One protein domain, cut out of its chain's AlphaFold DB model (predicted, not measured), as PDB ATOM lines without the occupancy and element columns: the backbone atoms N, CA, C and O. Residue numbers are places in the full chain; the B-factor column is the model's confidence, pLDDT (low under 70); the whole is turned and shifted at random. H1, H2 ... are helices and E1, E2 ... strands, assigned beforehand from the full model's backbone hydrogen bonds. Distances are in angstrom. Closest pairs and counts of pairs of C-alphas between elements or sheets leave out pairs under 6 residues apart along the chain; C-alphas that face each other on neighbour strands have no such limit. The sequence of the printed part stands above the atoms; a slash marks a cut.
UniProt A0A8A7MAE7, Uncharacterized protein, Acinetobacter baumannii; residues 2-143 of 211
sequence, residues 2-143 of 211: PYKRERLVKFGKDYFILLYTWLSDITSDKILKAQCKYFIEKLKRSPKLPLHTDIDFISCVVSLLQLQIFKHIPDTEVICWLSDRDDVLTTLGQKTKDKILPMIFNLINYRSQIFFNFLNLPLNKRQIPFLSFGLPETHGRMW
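This is residues 2 to 143 of the 211 residues of an uncharacterized protein of Acinetobacter baumannii (UniProt A0A8A7MAE7). Two helices, H3 and H4, cross at their waists, with a small two-strand ribbon, E1 beside E2, to one side of the crossing and a long helical hairpin, H1 and H2, across the end where H3 and H4 begin. The printed part has 142 residues, with four named helices and two named strands in the order H1, H2, H3, E1, H4, E2; the sheet, of order E1, E2, is parallel, and the class is mostly helix. The whole is compact, with a radius of gyration of the C-alphas of 16.2 A, and spans 45 by 40 by 33 A.

Start at the sheet: E1 is residues 79 to 82, with C-alpha 79 at (59.922, 55.543, 8.882), and E2 is residues 131 to 134, ending at C-alpha 134 at (58.736, 59.487, -1.108). H4, residues 103 to 119, is 24.6 A long from first to last C-alpha, and H3, residues 49 to 72, is 34.7 A long. Find C-alpha 2 at (92.826, 57.401, -10.421); from there H1, residues 2 to 26, runs 35.3 A with a kink of 31 degrees near residue 11. H2, residues 30 to 45, is 22.9 A long.

Look first at E1 and E2, parallel neighbours at 26 degrees: N 81 and O 132 are within hydrogen-bond range at 2.8 A, as are N 134 and O 81 at 2.8 A. E1, H4 and E2 make a strand-helix-strand unit, two parallel neighbour strands with a helix between them in the chain, and its crossover is right-handed. From E2 go to H4, where the C-alphas of Asn 109 and Leu 131 come closest, 7.6 A apart. H4 touches H3, closest at the C-alphas of Ser 59 and Ile 108, 4.7 A, at a steep tilt of 41 degrees, the same way. H1 touches H3 with residues 9 to 16 alone, closest at the C-alphas of Val 9 and Leu 49, 6.7 A. H1 and H2 form a helical hairpin and touch at a shallow tilt of 24 degrees, opposite ways, with the C-alphas of Ser 24 and Lys 33 closest at 4.8 A. H2 and H4 are close but not clearly touching, the C-alphas of Gln 35 and Met 103 being 7.6 A apart. Both strands are apart from H1 and H2. Each O i to N i+4 pair is within hydrogen-bond range in H2, H3 and H4, and 20 of 21 are in H1.

The C-alphas of Tyr 3 and Arg 126 are the two farthest apart, at 49.5 A. The printed part has no cut; the links E1 to H4, 20 residues, and H4 to E2, 11 residues, are long. Mean pLDDT of the printed part is 78.3, and it is under 70 in residues 2 to 11, 47, 91 to 100 and 121 to 130.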
ATOM      1  N   PRO A   2      93.460  58.094  -9.279       34.78
ATOM      2  CA  PRO A   2      92.826  57.401 -10.421       34.78
ATOM      3  C   PRO A   2      93.158  55.901 -10.543       34.78
ATOM      4  O   PRO A   2      92.262  55.078 -10.689       34.78
ATOM      5  N   TYR A   3      94.426  55.523 -10.359       32.94
ATOM      6  CA  TYR A   3      94.893  54.135 -10.498       32.94
ATOM      7  C   TYR A   3      94.372  53.185  -9.393       32.94
ATOM      8  O   TYR A   3      94.066  52.020  -9.641       32.94
ATOM      9  N   LYS A   4      94.189  53.692  -8.158       46.34
ATOM     10  CA  LYS A   4      93.542  52.943  -7.058       46.34
ATOM     11  C   LYS A   4      92.036  52.751  -7.327       46.34
ATOM     12  O   LYS A   4      91.496  51.695  -7.002       46.34
ATOM     13  N   ARG A   5      91.379  53.727  -7.977       42.41
ATOM     14  CA  ARG A   5      89.980  53.623  -8.427       42.41
ATOM     15  C   ARG A   5      89.800  52.490  -9.435       42.41
ATOM     16  O   ARG A   5      88.873  51.722  -9.257       42.41
ATOM     17  N   GLU A   6      90.685  52.325 -10.417       40.41
ATOM     18  CA  GLU A   6      90.577  51.269 -11.448       40.41
ATOM     19  C   GLU A   6      90.710  49.836 -10.901       40.41
ATOM     20  O   GLU A   6      89.974  48.937 -11.317       40.41
ATOM     21  N   ARG A   7      91.588  49.611  -9.912       43.28
ATOM     22  CA  ARG A   7      91.691  48.312  -9.217       43.28
ATOM     23  C   ARG A   7      90.449  48.009  -8.378       43.28
ATOM     24  O   ARG A   7      89.912  46.909  -8.476       43.28
ATOM     25  N   LEU A   8      89.969  48.990  -7.607       47.50
ATOM     26  CA  LEU A   8      88.694  48.902  -6.879       47.50
ATOM     27  C   LEU A   8      87.505  48.730  -7.836       47.50
ATOM     28  O   LEU A   8      86.541  48.066  -7.493       47.50
ATOM     29  N   VAL A   9      87.593  49.273  -9.051       51.41
ATOM     30  CA  VAL A   9      86.594  49.169 -10.123       51.41
ATOM     31  C   VAL A   9      86.529  47.761 -10.717       51.41
ATOM     32  O   VAL A   9      85.425  47.271 -10.952       51.41
ATOM     33  N   LYS A  10      87.666  47.076 -10.916       56.19
ATOM     34  CA  LYS A  10      87.668  45.685 -11.405       56.19
ATOM     35  C   LYS A  10      87.002  44.741 -10.397       56.19
ATOM     36  O   LYS A  10      86.081  44.027 -10.773       56.19
ATOM     37  N   PHE A  11      87.389  44.818  -9.121       65.69
ATOM     38  CA  PHE A  11      86.720  44.063  -8.050       65.69
ATOM     39  C   PHE A  11      85.284  44.537  -7.803       65.69
ATOM     40  O   PHE A  11      84.414  43.728  -7.502       65.69
ATOM     41  N   GLY A  12      85.018  45.833  -7.967       78.38
ATOM     42  CA  GLY A  12      83.699  46.425  -7.778       78.38
ATOM     43  C   GLY A  12      82.676  45.865  -8.758       78.38
ATOM     44  O   GLY A  12      81.570  45.521  -8.353       78.38
ATOM     45  N   LYS A  13      83.045  45.693 -10.033       85.88
ATOM     46  CA  LYS A  13      82.153  45.073 -11.023       85.88
ATOM     47  C   LYS A  13      81.770  43.646 -10.624       85.88
ATOM     48  O   LYS A  13      80.583  43.330 -10.625       85.88
ATOM     49  N   ASP A  14      82.750  42.817 -10.277       87.25
ATOM     50  CA  ASP A  14      82.508  41.422  -9.892       87.25
ATOM     51  C   ASP A  14      81.683  41.341  -8.599       87.25
ATOM     52  O   ASP A  14      80.728  40.567  -8.522       87.25
ATOM     53  N   TYR A  15      81.972  42.215  -7.630       89.44
ATOM     54  CA  TYR A  15      81.184  42.370  -6.408       89.44
ATOM     55  C   TYR A  15      79.716  42.699  -6.702       89.44
ATOM     56  O   TYR A  15      78.829  42.016  -6.194       89.44
ATOM     57  N   PHE A  16      79.426  43.699  -7.543       90.81
ATOM     58  CA  PHE A  16      78.037  44.067  -7.827       90.81
ATOM     59  C   PHE A  16      77.303  43.005  -8.652       90.81
ATOM     60  O   PHE A  16      76.112  42.781  -8.431       90.81
ATOM     61  N   ILE A  17      77.993  42.315  -9.569       91.44
ATOM     62  CA  ILE A  17      77.415  41.165 -10.279       91.44
ATOM     63  C   ILE A  17      77.022  40.082  -9.272       91.44
ATOM     64  O   ILE A  17      75.897  39.583  -9.333       91.44
ATOM     65  N   LEU A  18      77.911  39.753  -8.333       91.56
ATOM     66  CA  LEU A  18      77.635  38.768  -7.291       91.56
ATOM     67  C   LEU A  18      76.468  39.208  -6.398       91.56
ATOM     68  O   LEU A  18      75.545  38.426  -6.186       91.56
ATOM     69  N   LEU A  19      76.463  40.462  -5.938       91.44
ATOM     70  CA  LEU A  19      75.406  41.033  -5.098       91.44
ATOM     71  C   LEU A  19      74.024  40.916  -5.756       91.44
ATOM     72  O   LEU A  19      73.073  40.460  -5.125       91.44
ATOM     73  N   TYR A  20      73.901  41.314  -7.024       92.81
ATOM     74  CA  TYR A  20      72.619  41.268  -7.727       92.81
ATOM     75  C   TYR A  20      72.204  39.852  -8.122       92.81
ATOM     76  O   TYR A  20      71.007  39.572  -8.164       92.81
ATOM     77  N   THR A  21      73.166  38.962  -8.383       94.12
ATOM     78  CA  THR A  21      72.888  37.537  -8.624       94.12
ATOM     79  C   THR A  21      72.325  36.905  -7.360       94.12
ATOM     80  O   THR A  21      71.219  36.377  -7.381       94.12
ATOM     81  N   TRP A  22      73.009  37.096  -6.231       92.38
ATOM     82  CA  TRP A  22      72.554  36.627  -4.930       92.38
ATOM     83  C   TRP A  22      71.148  37.133  -4.593       92.38
ATOM     84  O   TRP A  22      70.271  36.338  -4.265       92.38
ATOM     85  N   LEU A  23      70.896  38.440  -4.744       91.50
ATOM     86  CA  LEU A  23      69.577  39.027  -4.485       91.50
ATOM     87  C   LEU A  23      68.479  38.426  -5.383       91.50
ATOM     88  O   LEU A  23      67.363  38.193  -4.921       91.50
ATOM     89  N   SER A  24      68.796  38.154  -6.653       93.19
ATOM     90  CA  SER A  24      67.887  37.493  -7.596       93.19
ATOM     91  C   SER A  24      67.578  36.046  -7.200       93.19
ATOM     92  O   SER A  24      66.460  35.577  -7.433       93.19
ATOM     93  N   ASP A  25      68.549  35.336  -6.632       92.88
ATOM     94  CA  ASP A  25      68.419  33.921  -6.284       92.88
ATOM     95  C   ASP A  25      67.587  33.722  -5.013       92.88
ATOM     96  O   ASP A  25      66.739  32.831  -4.966       92.88
ATOM     97  N   ILE A  26      67.768  34.590  -4.014       88.31
ATOM     98  CA  ILE A  26      67.068  34.479  -2.724       88.31
ATOM     99  C   ILE A  26      65.636  35.026  -2.749       88.31
ATOM    100  O   ILE A  26      64.829  34.672  -1.892       88.31
ATOM    101  N   THR A  27      65.304  35.917  -3.688       86.19
ATOM    102  CA  THR A  27      63.967  36.521  -3.744       86.19
ATOM    103  C   THR A  27      62.970  35.630  -4.484       86.19
ATOM    104  O   THR A  27      63.315  34.915  -5.426       86.19
ATOM    105  N   SER A  28      61.691  35.697  -4.114       88.50
ATOM    106  CA  SER A  28      60.578  35.137  -4.894       88.50
ATOM    107  C   SER A  28      59.894  36.184  -5.789       88.50
ATOM    108  O   SER A  28      59.132  35.816  -6.686       88.50
ATOM    109  N   ASP A  29      60.202  37.474  -5.608       87.44
ATOM    110  CA  ASP A  29      59.596  38.580  -6.352       87.44
ATOM    111  C   ASP A  29      60.106  38.630  -7.803       87.44
ATOM    112  O   ASP A  29      61.283  38.874  -8.083       87.44
ATOM    113  N   LYS A  30      59.189  38.426  -8.755       88.06
ATOM    114  CA  LYS A  30      59.480  38.447 -10.195       88.06
ATOM    115  C   LYS A  30      59.960  39.817 -10.685       88.06
ATOM    116  O   LYS A  30      60.790  39.862 -11.594       88.06
ATOM    117  N   ILE A  31      59.463  40.909 -10.104       84.81
ATOM    118  CA  ILE A  31      59.849  42.280 -10.459       84.81
ATOM    119  C   ILE A  31      61.290  42.522 -10.016       84.81
ATOM    120  O   ILE A  31      62.109  42.955 -10.828       84.81
ATOM    121  N   LEU A  32      61.628  42.154  -8.776       86.56
ATOM    122  CA  LEU A  32      63.000  42.254  -8.279       86.56
ATOM    123  C   LEU A  32      63.965  41.386  -9.099       86.56
ATOM    124  O   LEU A  32      65.025  41.864  -9.496       86.56
ATOM    125  N   LYS A  33      63.587  40.154  -9.466       90.31
ATOM    126  CA  LYS A  33      64.412  39.320 -10.365       90.31
ATOM    127  C   LYS A  33      64.672  39.992 -11.709       90.31
ATOM    128  O   LYS A  33      65.804  39.990 -12.194       90.31
ATOM    129  N   ALA A  34      63.637  40.558 -12.331       87.75
ATOM    130  CA  ALA A  34      63.781  41.279 -13.594       87.75
ATOM    131  C   ALA A  34      64.704  42.496 -13.439       87.75
ATOM    132  O   ALA A  34      65.563  42.741 -14.290       87.75
ATOM    133  N   GLN A  35      64.586  43.209 -12.319       86.75
ATOM    134  CA  GLN A  35      65.448  44.333 -11.995       86.75
ATOM    135  C   GLN A  35      66.912  43.913 -11.802       86.75
ATOM    136  O   GLN A  35      67.796  44.517 -12.405       86.75
ATOM    137  N   CYS A  36      67.194  42.869 -11.020       90.88
ATOM    138  CA  CYS A  36      68.550  42.343 -10.840       90.88
ATOM    139  C   CYS A  36      69.186  41.977 -12.185       90.88
ATOM    140  O   CYS A  36      70.307  42.397 -12.471       90.88
ATOM    141  N   LYS A  37      68.443  41.280 -13.058       89.88
ATOM    142  CA  LYS A  37      68.898  40.958 -14.422       89.88
ATOM    143  C   LYS A  37      69.231  42.214 -15.227       89.88
ATOM    144  O   LYS A  37      70.294  42.279 -15.840       89.88
ATOM    145  N   TYR A  38      68.366  43.227 -15.189       86.81
ATOM    146  CA  TYR A  38      68.617  44.506 -15.854       86.81
ATOM    147  C   TYR A  38      69.905  45.177 -15.348       86.81
ATOM    148  O   TYR A  38      70.728  45.619 -16.151       86.81
ATOM    149  N   PHE A  39      70.116  45.226 -14.028       86.75
ATOM    150  CA  PHE A  39      71.300  45.844 -13.423       86.75
ATOM    151  C   PHE A  39      72.588  45.073 -13.752       86.75
ATOM    152  O   PHE A  39      73.603  45.696 -14.061       86.75
ATOM    153  N   ILE A  40      72.546  43.737 -13.775       90.44
ATOM    154  CA  ILE A  40      73.670  42.893 -14.212       90.44
ATOM    155  C   ILE A  40      74.026  43.178 -15.678       90.44
ATOM    156  O   ILE A  40      75.199  43.361 -16.011       90.44
ATOM    157  N   GLU A  41      73.035  43.273 -16.566       88.00
ATOM    158  CA  GLU A  41      73.276  43.590 -17.978       88.00
ATOM    159  C   GLU A  41      73.824  45.010 -18.175       88.00
ATOM    160  O   GLU A  41      74.719  45.231 -18.997       88.00
ATOM    161  N   LYS A  42      73.362  45.980 -17.377       83.94
ATOM    162  CA  LYS A  42      73.938  47.330 -17.356       83.94
ATOM    163  C   LYS A  42      75.390  47.318 -16.892       83.94
ATOM    164  O   LYS A  42      76.222  47.895 -17.588       83.94
ATOM    165  N   LEU A  43      75.717  46.599 -15.818       84.94
ATOM    166  CA  LEU A  43      77.093  46.452 -15.332       84.94
ATOM    167  C   LEU A  43      78.039  45.871 -16.388       84.94
ATOM    168  O   LEU A  43      79.213  46.238 -16.450       84.94
ATOM    169  N   LYS A  44      77.544  44.962 -17.237       83.56
ATOM    170  CA  LYS A  44      78.332  44.393 -18.337       83.56
ATOM    171  C   LYS A  44      78.611  45.414 -19.445       83.56
ATOM    172  O   LYS A  44      79.726  45.415 -19.958       83.56
ATOM    173  N   ARG A  45      77.632  46.263 -19.791       81.75
ATOM    174  CA  ARG A  45      77.695  47.205 -20.932       81.75
ATOM    175  C   ARG A  45      78.267  48.582 -20.585       81.75
ATOM    176  O   ARG A  45      79.086  49.111 -21.323       81.75
ATOM    177  N   SER A  46      77.797  49.188 -19.499       75.50
ATOM    178  CA  SER A  46      78.190  50.520 -19.029       75.50
ATOM    179  C   SER A  46      78.174  50.508 -17.500       75.50
ATOM    180  O   SER A  46      77.132  50.765 -16.895       75.50
ATOM    181  N   PRO A  47      79.311  50.175 -16.865       69.50
ATOM    182  CA  PRO A  47      79.332  49.805 -15.459       69.50
ATOM    183  C   PRO A  47      78.848  50.883 -14.493       69.50
ATOM    184  O   PRO A  47      78.456  50.526 -13.396       69.50
ATOM    185  N   LYS A  48      78.941  52.177 -14.857       80.50
ATOM    186  CA  LYS A  48      78.630  53.338 -13.992       80.50
ATOM    187  C   LYS A  48      78.988  53.101 -12.513       80.50
ATOM    188  O   LYS A  48      78.217  53.433 -11.619       80.50
ATOM    189  N   LEU A  49      80.159  52.508 -12.262       81.94
ATOM    190  CA  LEU A  49      80.504  51.943 -10.953       81.94
ATOM    191  C   LEU A  49      80.397  52.929  -9.790       81.94
ATOM    192  O   LEU A  49      79.916  52.491  -8.754       81.94
ATOM    193  N   PRO A  50      80.745  54.226  -9.933       83.12
ATOM    194  CA  PRO A  50      80.512  55.195  -8.866       83.12
ATOM    195  C   PRO A  50      79.064  55.196  -8.365       83.12
ATOM    196  O   PRO A  50      78.846  55.103  -7.169       83.12
ATOM    197  N   LEU A  51      78.080  55.165  -9.269       83.56
ATOM    198  CA  LEU A  51      76.669  55.187  -8.890       83.56
ATOM    199  C   LEU A  51      76.223  53.884  -8.211       83.56
ATOM    200  O   LEU A  51      75.414  53.916  -7.291       83.56
ATOM    201  N   HIS A  52      76.755  52.734  -8.637       85.94
ATOM    202  CA  HIS A  52      76.514  51.469  -7.934       85.94
ATOM    203  C   HIS A  52      77.115  51.483  -6.528       85.94
ATOM    204  O   HIS A  52      76.472  51.018  -5.590       85.94
ATOM    205  N   THR A  53      78.317  52.043  -6.383       85.31
ATOM    206  CA  THR A  53      78.968  52.232  -5.087       85.31
ATOM    207  C   THR A  53      78.159  53.156  -4.192       85.31
ATOM    208  O   THR A  53      77.950  52.809  -3.034       85.31
ATOM    209  N   ASP A  54      77.657  54.274  -4.714       85.50
ATOM    210  CA  ASP A  54      76.825  55.204  -3.950       85.50
ATOM    211  C   ASP A  54      75.527  54.524  -3.505       85.50
ATOM    212  O   ASP A  54      75.208  54.530  -2.319       85.50
ATOM    213  N   ILE A  55      74.822  53.849  -4.422       88.25
ATOM    214  CA  ILE A  55      73.613  53.071  -4.110       88.25
ATOM    215  C   ILE A  55      73.890  52.045  -3.002       88.25
ATOM    216  O   ILE A  55      73.116  51.941  -2.050       88.25
ATOM    217  N   ASP A  56      74.980  51.284  -3.109       88.19
ATOM    218  CA  ASP A  56      75.309  50.237  -2.145       88.19
ATOM    219  C   ASP A  56      75.694  50.809  -0.777       88.19
ATOM    220  O   ASP A  56      75.131  50.407   0.245       88.19
ATOM    221  N   PHE A  57      76.586  51.799  -0.756       86.19
ATOM    222  CA  PHE A  57      77.025  52.469   0.463       86.19
ATOM    223  C   PHE A  57      75.852  53.119   1.195       86.19
ATOM    224  O   PHE A  57      75.634  52.858   2.379       86.19
ATOM    225  N   ILE A  58      75.051  53.908   0.477       88.69
ATOM    226  CA  ILE A  58      73.891  54.595   1.038       88.69
ATOM    227  C   ILE A  58      72.866  53.575   1.554       88.69
ATOM    228  O   ILE A  58      72.350  53.737   2.661       88.69
ATOM    229  N   SER A  59      72.614  52.487   0.811       89.88
ATOM    230  CA  SER A  59      71.699  51.433   1.271       89.88
ATOM    231  C   SER A  59      72.153  50.800   2.587       89.88
ATOM    232  O   SER A  59      71.330  50.524   3.461       89.88
ATOM    233  N   CYS A  60      73.464  50.611   2.762       88.88
ATOM    234  CA  CYS A  60      74.051  50.083   3.985       88.88
ATOM    235  C   CYS A  60      73.879  51.064   5.152       88.88
ATOM    236  O   CYS A  60      73.350  50.681   6.195       88.88
ATOM    237  N   VAL A  61      74.245  52.337   4.953       89.38
ATOM    238  CA  VAL A  61      74.107  53.393   5.971       89.38
ATOM    239  C   VAL A  61      72.663  53.501   6.446       89.38
ATOM    240  O   VAL A  61      72.413  53.499   7.648       89.38
ATOM    241  N   VAL A  62      71.700  53.539   5.528       89.38
ATOM    242  CA  VAL A  62      70.294  53.695   5.917       89.38
ATOM    243  C   VAL A  62      69.735  52.459   6.594       89.38
ATOM    244  O   VAL A  62      69.010  52.601   7.572       89.38
ATOM    245  N   SER A  63      70.127  51.261   6.169       88.94
ATOM    246  CA  SER A  63      69.731  50.034   6.870       88.94
ATOM    247  C   SER A  63      70.266  50.002   8.306       88.94
ATOM    248  O   SER A  63      69.582  49.546   9.220       88.94
ATOM    249  N   LEU A  64      71.474  50.530   8.532       88.25
ATOM    250  CA  LEU A  64      72.043  50.677   9.871       88.25
ATOM    251  C   LEU A  64      71.325  51.755  10.691       88.25
ATOM    252  O   LEU A  64      71.066  51.537  11.871       88.25
ATOM    253  N   LEU A  65      70.974  52.897  10.093       88.12
ATOM    254  CA  LEU A  65      70.182  53.930  10.770       88.12
ATOM    255  C   LEU A  65      68.805  53.395  11.162       88.12
ATOM    256  O   LEU A  65      68.390  53.556  12.306       88.12
ATOM    257  N   GLN A  66      68.141  52.698  10.241       86.50
ATOM    258  CA  GLN A  66      66.874  52.021  10.484       86.50
ATOM    259  C   GLN A  66      67.009  51.050  11.663       86.50
ATOM    260  O   GLN A  66      66.213  51.104  12.599       86.50
ATOM    261  N   LEU A  67      68.063  50.228  11.675       85.44
ATOM    262  CA  LEU A  67      68.367  49.331  12.785       85.44
ATOM    263  C   LEU A  67      68.490  50.065  14.127       85.44
ATOM    264  O   LEU A  67      67.899  49.627  15.114       85.44
ATOM    265  N   GLN A  68      69.249  51.163  14.178       86.31
ATOM    266  CA  GLN A  68      69.416  51.930  15.414       86.31
ATOM    267  C   GLN A  68      68.096  52.555  15.878       86.31
ATOM    268  O   GLN A  68      67.788  52.491  17.065       86.31
ATOM    269  N   ILE A  69      67.289  53.098  14.961       86.06
ATOM    270  CA  ILE A  69      65.983  53.677  15.298       86.06
ATOM    271  C   ILE A  69      65.085  52.615  15.933       86.06
ATOM    272  O   ILE A  69      64.625  52.815  17.051       86.06
ATOM    273  N   PHE A  70      64.900  51.457  15.292       81.38
ATOM    274  CA  PHE A  70      64.042  50.395  15.836       81.38
ATOM    275  C   PHE A  70      64.571  49.797  17.142       81.38
ATOM    276  O   PHE A  70      63.788  49.400  18.001       81.38
ATOM    277  N   LYS A  71      65.895  49.747  17.325       82.12
ATOM    278  CA  LYS A  71      66.503  49.286  18.579       82.12
ATOM    279  C   LYS A  71      66.211  50.231  19.750       82.12
ATOM    280  O   LYS A  71      66.057  49.764  20.875       82.12
ATOM    281  N   HIS A  72      66.183  51.539  19.502       85.00
ATOM    282  CA  HIS A  72      66.043  52.558  20.547       85.00
ATOM    283  C   HIS A  72      64.615  53.097  20.701       85.00
ATOM    284  O   HIS A  72      64.282  53.628  21.757       85.00
ATOM    285  N   ILE A  73      63.779  52.949  19.674       84.62
ATOM    286  CA  ILE A  73      62.393  53.419  19.616       84.62
ATOM    287  C   ILE A  73      61.528  52.279  19.035       84.62
ATOM    288  O   ILE A  73      61.111  52.340  17.874       84.62
ATOM    289  N   PRO A  74      61.285  51.202  19.805       75.50
ATOM    290  CA  PRO A  74      60.621  49.994  19.304       75.50
ATOM    291  C   PRO A  74      59.166  50.228  18.867       75.50
ATOM    292  O   PRO A  74      58.661  49.502  18.015       75.50
ATOM    293  N   ASP A  75      58.510  51.273  19.374       78.12
ATOM    294  CA  ASP A  75      57.135  51.638  19.001       78.12
ATOM    295  C   ASP A  75      57.048  52.463  17.704       78.12
ATOM    296  O   ASP A  75      55.985  52.973  17.354       78.12
ATOM    297  N   THR A  76      58.152  52.602  16.961       78.75
ATOM    298  CA  THR A  76      58.151  53.277  15.655       78.75
ATOM    299  C   THR A  76      57.227  52.547  14.679       78.75
ATOM    300  O   THR A  76      57.484  51.406  14.298       78.75
ATOM    301  N   GLU A  77      56.161  53.215  14.238       75.19
ATOM    302  CA  GLU A  77      55.196  52.640  13.292       75.19
ATOM    303  C   GLU A  77      55.655  52.779  11.837       75.19
ATOM    304  O   GLU A  77      55.564  51.830  11.056       75.19
ATOM    305  N   VAL A  78      56.155  53.961  11.466       77.19
ATOM    306  CA  VAL A  78      56.546  54.289  10.093       77.19
ATOM    307  C   VAL A  78      57.829  55.108  10.103       77.19
ATOM    308  O   VAL A  78      57.932  56.119  10.794       77.19
ATOM    309  N   ILE A  79      58.785  54.706   9.268       82.19
ATOM    310  CA  ILE A  79      59.922  55.543   8.882       82.19
ATOM    311  C   ILE A  79      59.731  55.884   7.410       82.19
ATOM    312  O   ILE A  79      59.421  55.005   6.608       82.19
ATOM    313  N   CYS A  80      59.897  57.153   7.045       85.62
ATOM    314  CA  CYS A  80      59.787  57.598   5.662       85.62
ATOM    315  C   CYS A  80      61.106  58.209   5.188       85.62
ATOM    316  O   CYS A  80      61.624  59.136   5.806       85.62
ATOM    317  N   TRP A  81      61.629  57.706   4.073       86.31
ATOM    318  CA  TRP A  81      62.685  58.351   3.310       86.31
ATOM    319  C   TRP A  81      62.052  59.300   2.298       86.31
ATOM    320  O   TRP A  81      61.410  58.856   1.347       86.31
ATOM    321  N   LEU A  82      62.315  60.597   2.438       87.12
ATOM    322  CA  LEU A  82      61.959  61.615   1.447       87.12
ATOM    323  C   LEU A  82      63.219  62.038   0.702       87.12
ATOM    324  O   LEU A  82      64.125  62.615   1.297       87.12
ATOM    325  N   SER A  83      63.311  61.677  -0.574       81.44
ATOM    326  CA  SER A  83      64.525  61.890  -1.360       81.44
ATOM    327  C   SER A  83      64.334  63.032  -2.344       81.44
ATOM    328  O   SER A  83      63.249  63.175  -2.917       81.44
ATOM    329  N   ASP A  84      65.399  63.795  -2.580       83.00
ATOM    330  CA  ASP A  84      65.464  64.690  -3.734       83.00
ATOM    331  C   ASP A  84      65.616  63.872  -5.033       83.00
ATOM    332  O   ASP A  84      65.669  62.640  -5.016       83.00
ATOM    333  N   ARG A  85      65.664  64.534  -6.188       81.44
ATOM    334  CA  ARG A  85      65.803  63.943  -7.529       81.44
ATOM    335  C   ARG A  85      67.218  63.423  -7.809       81.44
ATOM    336  O   ARG A  85      67.789  63.706  -8.863       81.44
ATOM    337  N   ASP A  86      67.765  62.654  -6.880       79.25
ATOM    338  CA  ASP A  86      69.104  62.089  -6.965       79.25
ATOM    339  C   ASP A  86      69.190  60.943  -7.978       79.25
ATOM    340  O   ASP A  86      68.283  60.115  -8.119       79.25
ATOM    341  N   ASP A  87      70.349  60.821  -8.627       80.62
ATOM    342  CA  ASP A  87      70.618  59.747  -9.587       80.62
ATOM    343  C   ASP A  87      70.542  58.348  -8.948       80.62
ATOM    344  O   ASP A  87      70.272  57.366  -9.645       80.62
ATOM    345  N   VAL A  88      70.721  58.229  -7.628       82.75
ATOM    346  CA  VAL A  88      70.587  56.955  -6.894       82.75
ATOM    347  C   VAL A  88      69.153  56.418  -6.903       82.75
ATOM    348  O   VAL A  88      68.946  55.211  -6.765       82.75
ATOM    349  N   LEU A  89      68.166  57.293  -7.129       79.06
ATOM    350  CA  LEU A  89      66.758  56.931  -7.299       79.06
ATOM    351  C   LEU A  89      66.385  56.611  -8.745       79.06
ATOM    352  O   LEU A  89      65.209  56.535  -9.097       79.06
ATOM    353  N   THR A  90      67.362  56.442  -9.623       72.25
ATOM    354  CA  THR A  90      67.104  56.065 -11.008       72.25
ATOM    355  C   THR A  90      67.568  54.636 -11.257       72.25
ATOM    356  O   THR A  90      68.361  54.062 -10.507       72.25
ATOM    357  N   THR A  91      67.136  54.039 -12.364       69.81
ATOM    358  CA  THR A  91      67.742  52.803 -12.876       69.81
ATOM    359  C   THR A  91      69.063  53.103 -13.588       69.81
ATOM    360  O   THR A  91      69.226  52.828 -14.778       69.81
ATOM    361  N   LEU A  92      70.010  53.693 -12.851       66.38
ATOM    362  CA  LEU A  92      71.360  54.058 -13.300       66.38
ATOM    363  C   LEU A  92      71.394  55.179 -14.357       66.38
ATOM    364  O   LEU A  92      72.003  55.058 -15.426       66.38
ATOM    365  N   GLY A  93      70.752  56.300 -14.053       53.91
ATOM    366  CA  GLY A  93      70.695  57.526 -14.851       53.91
ATOM    367  C   GLY A  93      69.634  57.521 -15.952       53.91
ATOM    368  O   GLY A  93      69.712  58.331 -16.873       53.91
ATOM    369  N   GLN A  94      68.670  56.596 -15.915       58.25
ATOM    370  CA  GLN A  94      67.494  56.664 -16.781       58.25
ATOM    371  C   GLN A  94      66.338  57.289 -16.004       58.25
ATOM    372  O   GLN A  94      65.839  56.703 -15.044       58.25
ATOM    373  N   LYS A  95      65.908  58.480 -16.439       54.50
ATOM    374  CA  LYS A  95      64.618  59.045 -16.038       54.50
ATOM    375  C   LYS A  95      63.536  58.110 -16.574       54.50
ATOM    376  O   LYS A  95      63.412  57.935 -17.785       54.50
ATOM    377  N   THR A  96      62.869  57.444 -15.643       49.91
ATOM    378  CA  THR A  96      61.735  56.520 -15.771       49.91
ATOM    379  C   THR A  96      60.938  56.635 -17.080       49.91
ATOM    380  O   THR A  96      59.933  57.335 -17.167       49.91
ATOM    381  N   LYS A  97      61.351  55.886 -18.112       45.28
ATOM    382  CA  LYS A  97      60.409  55.366 -19.122       45.28
ATOM    383  C   LYS A  97      59.823  54.023 -18.682       45.28
ATOM    384  O   LYS A  97      58.671  53.734 -18.987       45.28
ATOM    385  N   ASP A  98      60.578  53.266 -17.887       52.81
ATOM    386  CA  ASP A  98      60.165  51.981 -17.333       52.81
ATOM    387  C   ASP A  98      59.768  52.151 -15.860       52.81
ATOM    388  O   ASP A  98      60.477  52.797 -15.087       52.81
ATOM    389  N   LYS A  99      58.632  51.567 -15.456       59.41
ATOM    390  CA  LYS A  99      58.109  51.543 -14.071       59.41
ATOM    391  C   LYS A  99      58.940  50.635 -13.146       59.41
ATOM    392  O   LYS A  99      58.393  49.817 -12.413       59.41
ATOM    393  N   ILE A 100      60.262  50.708 -13.225       66.62
ATOM    394  CA  ILE A 100      61.157  49.916 -12.385       66.62
ATOM    395  C   ILE A 100      61.455  50.738 -11.133       66.62
ATOM    396  O   ILE A 100      61.967  51.853 -11.226       66.62
ATOM    397  N   LEU A 101      61.124  50.183  -9.966       74.81
ATOM    398  CA  LEU A 101      61.450  50.785  -8.674       74.81
ATOM    399  C   LEU A 101      62.974  50.974  -8.556       74.81
ATOM    400  O   LEU A 101      63.707  50.108  -9.020       74.81
ATOM    401  N   PRO A 102      63.500  52.039  -7.936       82.31
ATOM    402  CA  PRO A 102      64.946  52.204  -7.769       82.31
ATOM    403  C   PRO A 102      65.586  51.069  -6.950       82.31
ATOM    404  O   PRO A 102      65.047  50.648  -5.928       82.31
ATOM    405  N   MET A 103      66.754  50.568  -7.378       86.69
ATOM    406  CA  MET A 103      67.414  49.402  -6.747       86.69
ATOM    407  C   MET A 103      67.797  49.658  -5.289       86.69
ATOM    408  O   MET A 103      67.793  48.737  -4.474       86.69
ATOM    409  N   ILE A 104      68.095  50.913  -4.952       88.44
ATOM    410  CA  ILE A 104      68.457  51.326  -3.598       88.44
ATOM    411  C   ILE A 104      67.412  50.894  -2.560       88.44
ATOM    412  O   ILE A 104      67.786  50.410  -1.497       88.44
ATOM    413  N   PHE A 105      66.118  50.949  -2.884       86.38
ATOM    414  CA  PHE A 105      65.050  50.557  -1.958       86.38
ATOM    415  C   PHE A 105      65.054  49.054  -1.670       86.38
ATOM    416  O   PHE A 105      64.927  48.638  -0.519       86.38
ATOM    417  N   ASN A 106      65.278  48.238  -2.701       87.38
ATOM    418  CA  ASN A 106      65.378  46.790  -2.545       87.38
ATOM    419  C   ASN A 106      66.622  46.390  -1.747       87.38
ATOM    420  O   ASN A 106      66.544  45.502  -0.898       87.38
ATOM    421  N   LEU A 107      67.747  47.080  -1.956       90.12
ATOM    422  CA  LEU A 107      68.958  46.858  -1.168       90.12
ATOM    423  C   LEU A 107      68.787  47.265   0.298       90.12
ATOM    424  O   LEU A 107      69.224  46.514   1.168       90.12
ATOM    425  N   ILE A 108      68.125  48.394   0.583       89.19
ATOM    426  CA  ILE A 108      67.825  48.813   1.963       89.19
ATOM    427  C   ILE A 108      66.969  47.759   2.663       89.19
ATOM    428  O   ILE A 108      67.301  47.321   3.764       89.19
ATOM    429  N   ASN A 109      65.888  47.311   2.019       85.44
ATOM    430  CA  ASN A 109      65.002  46.305   2.598       85.44
ATOM    431  C   ASN A 109      65.752  44.991   2.876       85.44
ATOM    432  O   ASN A 109      65.711  44.471   3.989       85.44
ATOM    433  N   TYR A 110      66.503  44.493   1.890       86.38
ATOM    434  CA  TYR A 110      67.308  43.280   2.026       86.38
ATOM    435  C   TYR A 110      68.309  43.366   3.191       86.38
ATOM    436  O   TYR A 110      68.387  42.466   4.028       86.38
ATOM    437  N   ARG A 111      69.061  44.468   3.277       88.06
ATOM    438  CA  ARG A 111      70.072  44.673   4.324       88.06
ATOM    439  C   ARG A 111      69.457  44.822   5.704       88.06
ATOM    440  O   ARG A 111      69.949  44.215   6.651       88.06
ATOM    441  N   SER A 112      68.366  45.570   5.804       85.94
ATOM    442  CA  SER A 112      67.637  45.744   7.061       85.94
ATOM    443  C   SER A 112      67.136  44.405   7.595       85.94
ATOM    444  O   SER A 112      67.364  44.098   8.760       85.94
ATOM    445  N   GLN A 113      66.557  43.556   6.738       81.56
ATOM    446  CA  GLN A 113      66.127  42.208   7.132       81.56
ATOM    447  C   GLN A 113      67.288  41.347   7.643       81.56
ATOM    448  O   GLN A 113      67.146  40.682   8.667       81.56
ATOM    449  N   ILE A 114      68.451  41.389   6.982       83.69
ATOM    450  CA  ILE A 114      69.647  40.683   7.463       83.69
ATOM    451  C   ILE A 114      70.053  41.177   8.849       83.69
ATOM    452  O   ILE A 114      70.266  40.364   9.748       83.69
ATOM    453  N   PHE A 115      70.154  42.494   9.036       84.12
ATOM    454  CA  PHE A 115      70.567  43.061  10.316       84.12
ATOM    455  C   PHE A 115      69.574  42.751  11.436       84.12
ATOM    456  O   PHE A 115      69.992  42.405  12.540       84.12
ATOM    457  N   PHE A 116      68.272  42.814  11.154       80.19
ATOM    458  CA  PHE A 116      67.233  42.480  12.123       80.19
ATOM    459  C   PHE A 116      67.255  41.011  12.527       80.19
ATOM    460  O   PHE A 116      67.199  40.719  13.722       80.19
ATOM    461  N   ASN A 117      67.414  40.106  11.560       78.75
ATOM    462  CA  ASN A 117      67.530  38.676  11.835       78.75
ATOM    463  C   ASN A 117      68.791  38.355  12.645       78.75
ATOM    464  O   ASN A 117      68.745  37.526  13.546       78.75
ATOM    465  N   PHE A 118      69.912  39.022  12.358       79.81
ATOM    466  CA  PHE A 118      71.165  38.789  13.077       79.81
ATOM    467  C   PHE A 118      71.111  39.254  14.542       79.81
ATOM    468  O   PHE A 118      71.748  38.658  15.405       79.81
ATOM    469  N   LEU A 119      70.360  40.321  14.831       75.44
ATOM    470  CA  LEU A 119      70.350  40.968  16.146       75.44
ATOM    471  C   LEU A 119      69.152  40.597  17.028       75.44
ATOM    472  O   LEU A 119      69.056  41.130  18.131       75.44
ATOM    473  N   ASN A 120      68.269  39.695  16.572       70.81
ATOM    474  CA  ASN A 120      67.081  39.233  17.306       70.81
ATOM    475  C   ASN A 120      66.309  40.385  17.970       70.81
ATOM    476  O   ASN A 120      65.943  40.310  19.145       70.81
ATOM    477  N   LEU A 121      66.111  41.489  17.239       68.25
ATOM    478  CA  LEU A 121      65.423  42.644  17.808       68.25
ATOM    479  C   LEU A 121      63.992  42.261  18.220       68.25
ATOM    480  O   LEU A 121      63.330  41.519  17.486       68.25
ATOM    481  N   PRO A 122      63.484  42.786  19.351       59.69
ATOM    482  CA  PRO A 122      62.124  42.544  19.819       59.69
ATOM    483  C   PRO A 122      61.125  43.370  18.995       59.69
ATOM    484  O   PRO A 122      60.425  44.231  19.519       59.69
ATOM    485  N   LEU A 123      61.086  43.143  17.682       61.25
ATOM    486  CA  LEU A 123      60.091  43.751  16.809       61.25
ATOM    487  C   LEU A 123      58.727  43.154  17.149       61.25
ATOM    488  O   LEU A 123      58.577  41.938  17.319       61.25
ATOM    489  N   ASN A 124      57.712  44.006  17.239       56.66
ATOM    490  CA  ASN A 124      56.354  43.524  17.410       56.66
ATOM    491  C   ASN A 124      55.989  42.678  16.174       56.66
ATOM    492  O   ASN A 124      56.287  43.081  15.054       56.66
ATOM    493  N   LYS A 125      55.328  41.518  16.319       50.50
ATOM    494  CA  LYS A 125      55.044  40.595  15.184       50.50
ATOM    495  C   LYS A 125      54.236  41.231  14.035       50.50
ATOM    496  O   LYS A 125      54.110  40.637  12.970       50.50
ATOM    497  N   ARG A 126      53.656  42.415  14.268       51.16
ATOM    498  CA  ARG A 126      52.911  43.230  13.294       51.16
ATOM    499  C   ARG A 126      53.752  44.325  12.624       51.16
ATOM    500  O   ARG A 126      53.308  44.888  11.632       51.16
ATOM    501  N   GLN A 127      54.941  44.621  13.139       54.91
ATOM    502  CA  GLN A 127      55.881  45.564  12.548       54.91
ATOM    503  C   GLN A 127      56.740  44.808  11.539       54.91
ATOM    504  O   GLN A 127      57.769  44.226  11.876       54.91
ATOM    505  N   ILE A 128      56.318  44.815  10.277       57.16
ATOM    506  CA  ILE A 128      57.292  44.691   9.197       57.16
ATOM    507  C   ILE A 128      57.906  46.087   9.105       57.16
ATOM    508  O   ILE A 128      57.159  47.018   8.801       57.16
ATOM    509  N   PRO A 129      59.195  46.275   9.425       57.22
ATOM    510  CA  PRO A 129      59.818  47.589   9.435       57.22
ATOM    511  C   PRO A 129      59.916  48.099   7.993       57.22
ATOM    512  O   PRO A 129      60.917  47.916   7.302       57.22
ATOM    513  N   PHE A 130      58.824  48.693   7.515       64.50
ATOM    514  CA  PHE A 130      58.721  49.273   6.193       64.50
ATOM    515  C   PHE A 130      59.294  50.679   6.250       64.50
ATOM    516  O   PHE A 130      58.713  51.592   6.841       64.50
ATOM    517  N   LEU A 131      60.432  50.853   5.588       76.31
ATOM    518  CA  LEU A 131      60.822  52.172   5.139       76.31
ATOM    519  C   LEU A 131      59.873  52.554   3.999       76.31
ATOM    520  O   LEU A 131      59.846  51.910   2.951       76.31
ATOM    521  N   SER A 132      59.045  53.562   4.234       82.50
ATOM    522  CA  SER A 132      58.247  54.193   3.189       82.50
ATOM    523  C   SER A 132      59.142  55.113   2.370       82.50
ATOM    524  O   SER A 132      60.038  55.747   2.921       82.50
ATOM    525  N   PHE A 133      58.894  55.222   1.070       80.31
ATOM    526  CA  PHE A 133      59.706  56.049   0.181       80.31
ATOM    527  C   PHE A 133      58.841  57.116  -0.487       80.31
ATOM    528  O   PHE A 133      57.888  56.797  -1.198       80.31
ATOM    529  N   GLY A 134      59.194  58.381  -0.280       81.19
ATOM    530  CA  GLY A 134      58.736  59.487  -1.108       81.19
ATOM    531  C   GLY A 134      59.466  59.432  -2.444       81.19
ATOM    532  O   GLY A 134      60.667  59.694  -2.507       81.19
ATOM    533  N   LEU A 135      58.750  59.041  -3.498       80.19
ATOM    534  CA  LEU A 135      59.256  59.106  -4.864       80.19
ATOM    535  C   LEU A 135      59.072  60.531  -5.400       80.19
ATOM    536  O   LEU A 135      57.932  60.999  -5.432       80.19
ATOM    537  N   PRO A 136      60.147  61.195  -5.855       83.56
ATOM    538  CA  PRO A 136      60.055  62.568  -6.321       83.56
ATOM    539  C   PRO A 136      59.250  62.656  -7.614       83.56
ATOM    540  O   PRO A 136      59.443  61.873  -8.551       83.56
ATOM    541  N   GLU A 137      58.374  63.654  -7.704       83.44
ATOM    542  CA  GLU A 137      57.697  63.996  -8.945       83.44
ATOM    543  C   GLU A 137      58.744  64.330 -10.017       83.44
ATOM    544  O   GLU A 137      59.709  65.067  -9.781       83.44
ATOM    545  N   THR A 138      58.547  63.806 -11.231       77.75
ATOM    546  CA  THR A 138      59.509  63.968 -12.339       77.75
ATOM    547  C   THR A 138      59.709  65.427 -12.749       77.75
ATOM    548  O   THR A 138      60.782  65.788 -13.233       77.75
ATOM    549  N   HIS A 139      58.690  66.261 -12.540       80.44
ATOM    550  CA  HIS A 139      58.671  67.681 -12.869       80.44
ATOM    551  C   HIS A 139      57.881  68.450 -11.805       80.44
ATOM    552  O   HIS A 139      57.059  67.876 -11.096       80.44
ATOM    553  N   GLY A 140      58.101  69.764 -11.726       85.81
ATOM    554  CA  GLY A 140      57.354  70.640 -10.824       85.81
ATOM    555  C   GLY A 140      57.855  70.608  -9.380       85.81
ATOM    556  O   GLY A 140      59.023  70.309  -9.125       85.81
ATOM    557  N   ARG A 141      56.976  70.975  -8.451       86.94
ATOM    558  CA  ARG A 141      57.251  71.050  -7.011       86.94
ATOM    559  C   ARG A 141      56.862  69.729  -6.349       86.94
ATOM    560  O   ARG A 141      55.758  69.261  -6.612       86.94
ATOM    561  N   MET A 142      57.714  69.172  -5.488       89.56
ATOM    562  CA  MET A 142      57.345  68.001  -4.686       89.56
ATOM    563  C   MET A 142      56.579  68.460  -3.448       89.56
ATOM    564  O   MET A 142      56.887  69.511  -2.872       89.56
ATOM    565  N   TRP A 143      55.576  67.695  -3.006       90.06
ATOM    566  CA  TRP A 143      54.780  68.079  -1.826       90.06
ATOM    567  C   TRP A 143      55.632  68.178  -0.549       90.06
ATOM    568  O   TRP A 143      55.301  68.931   0.366       90.06
TER     569      TRP A 143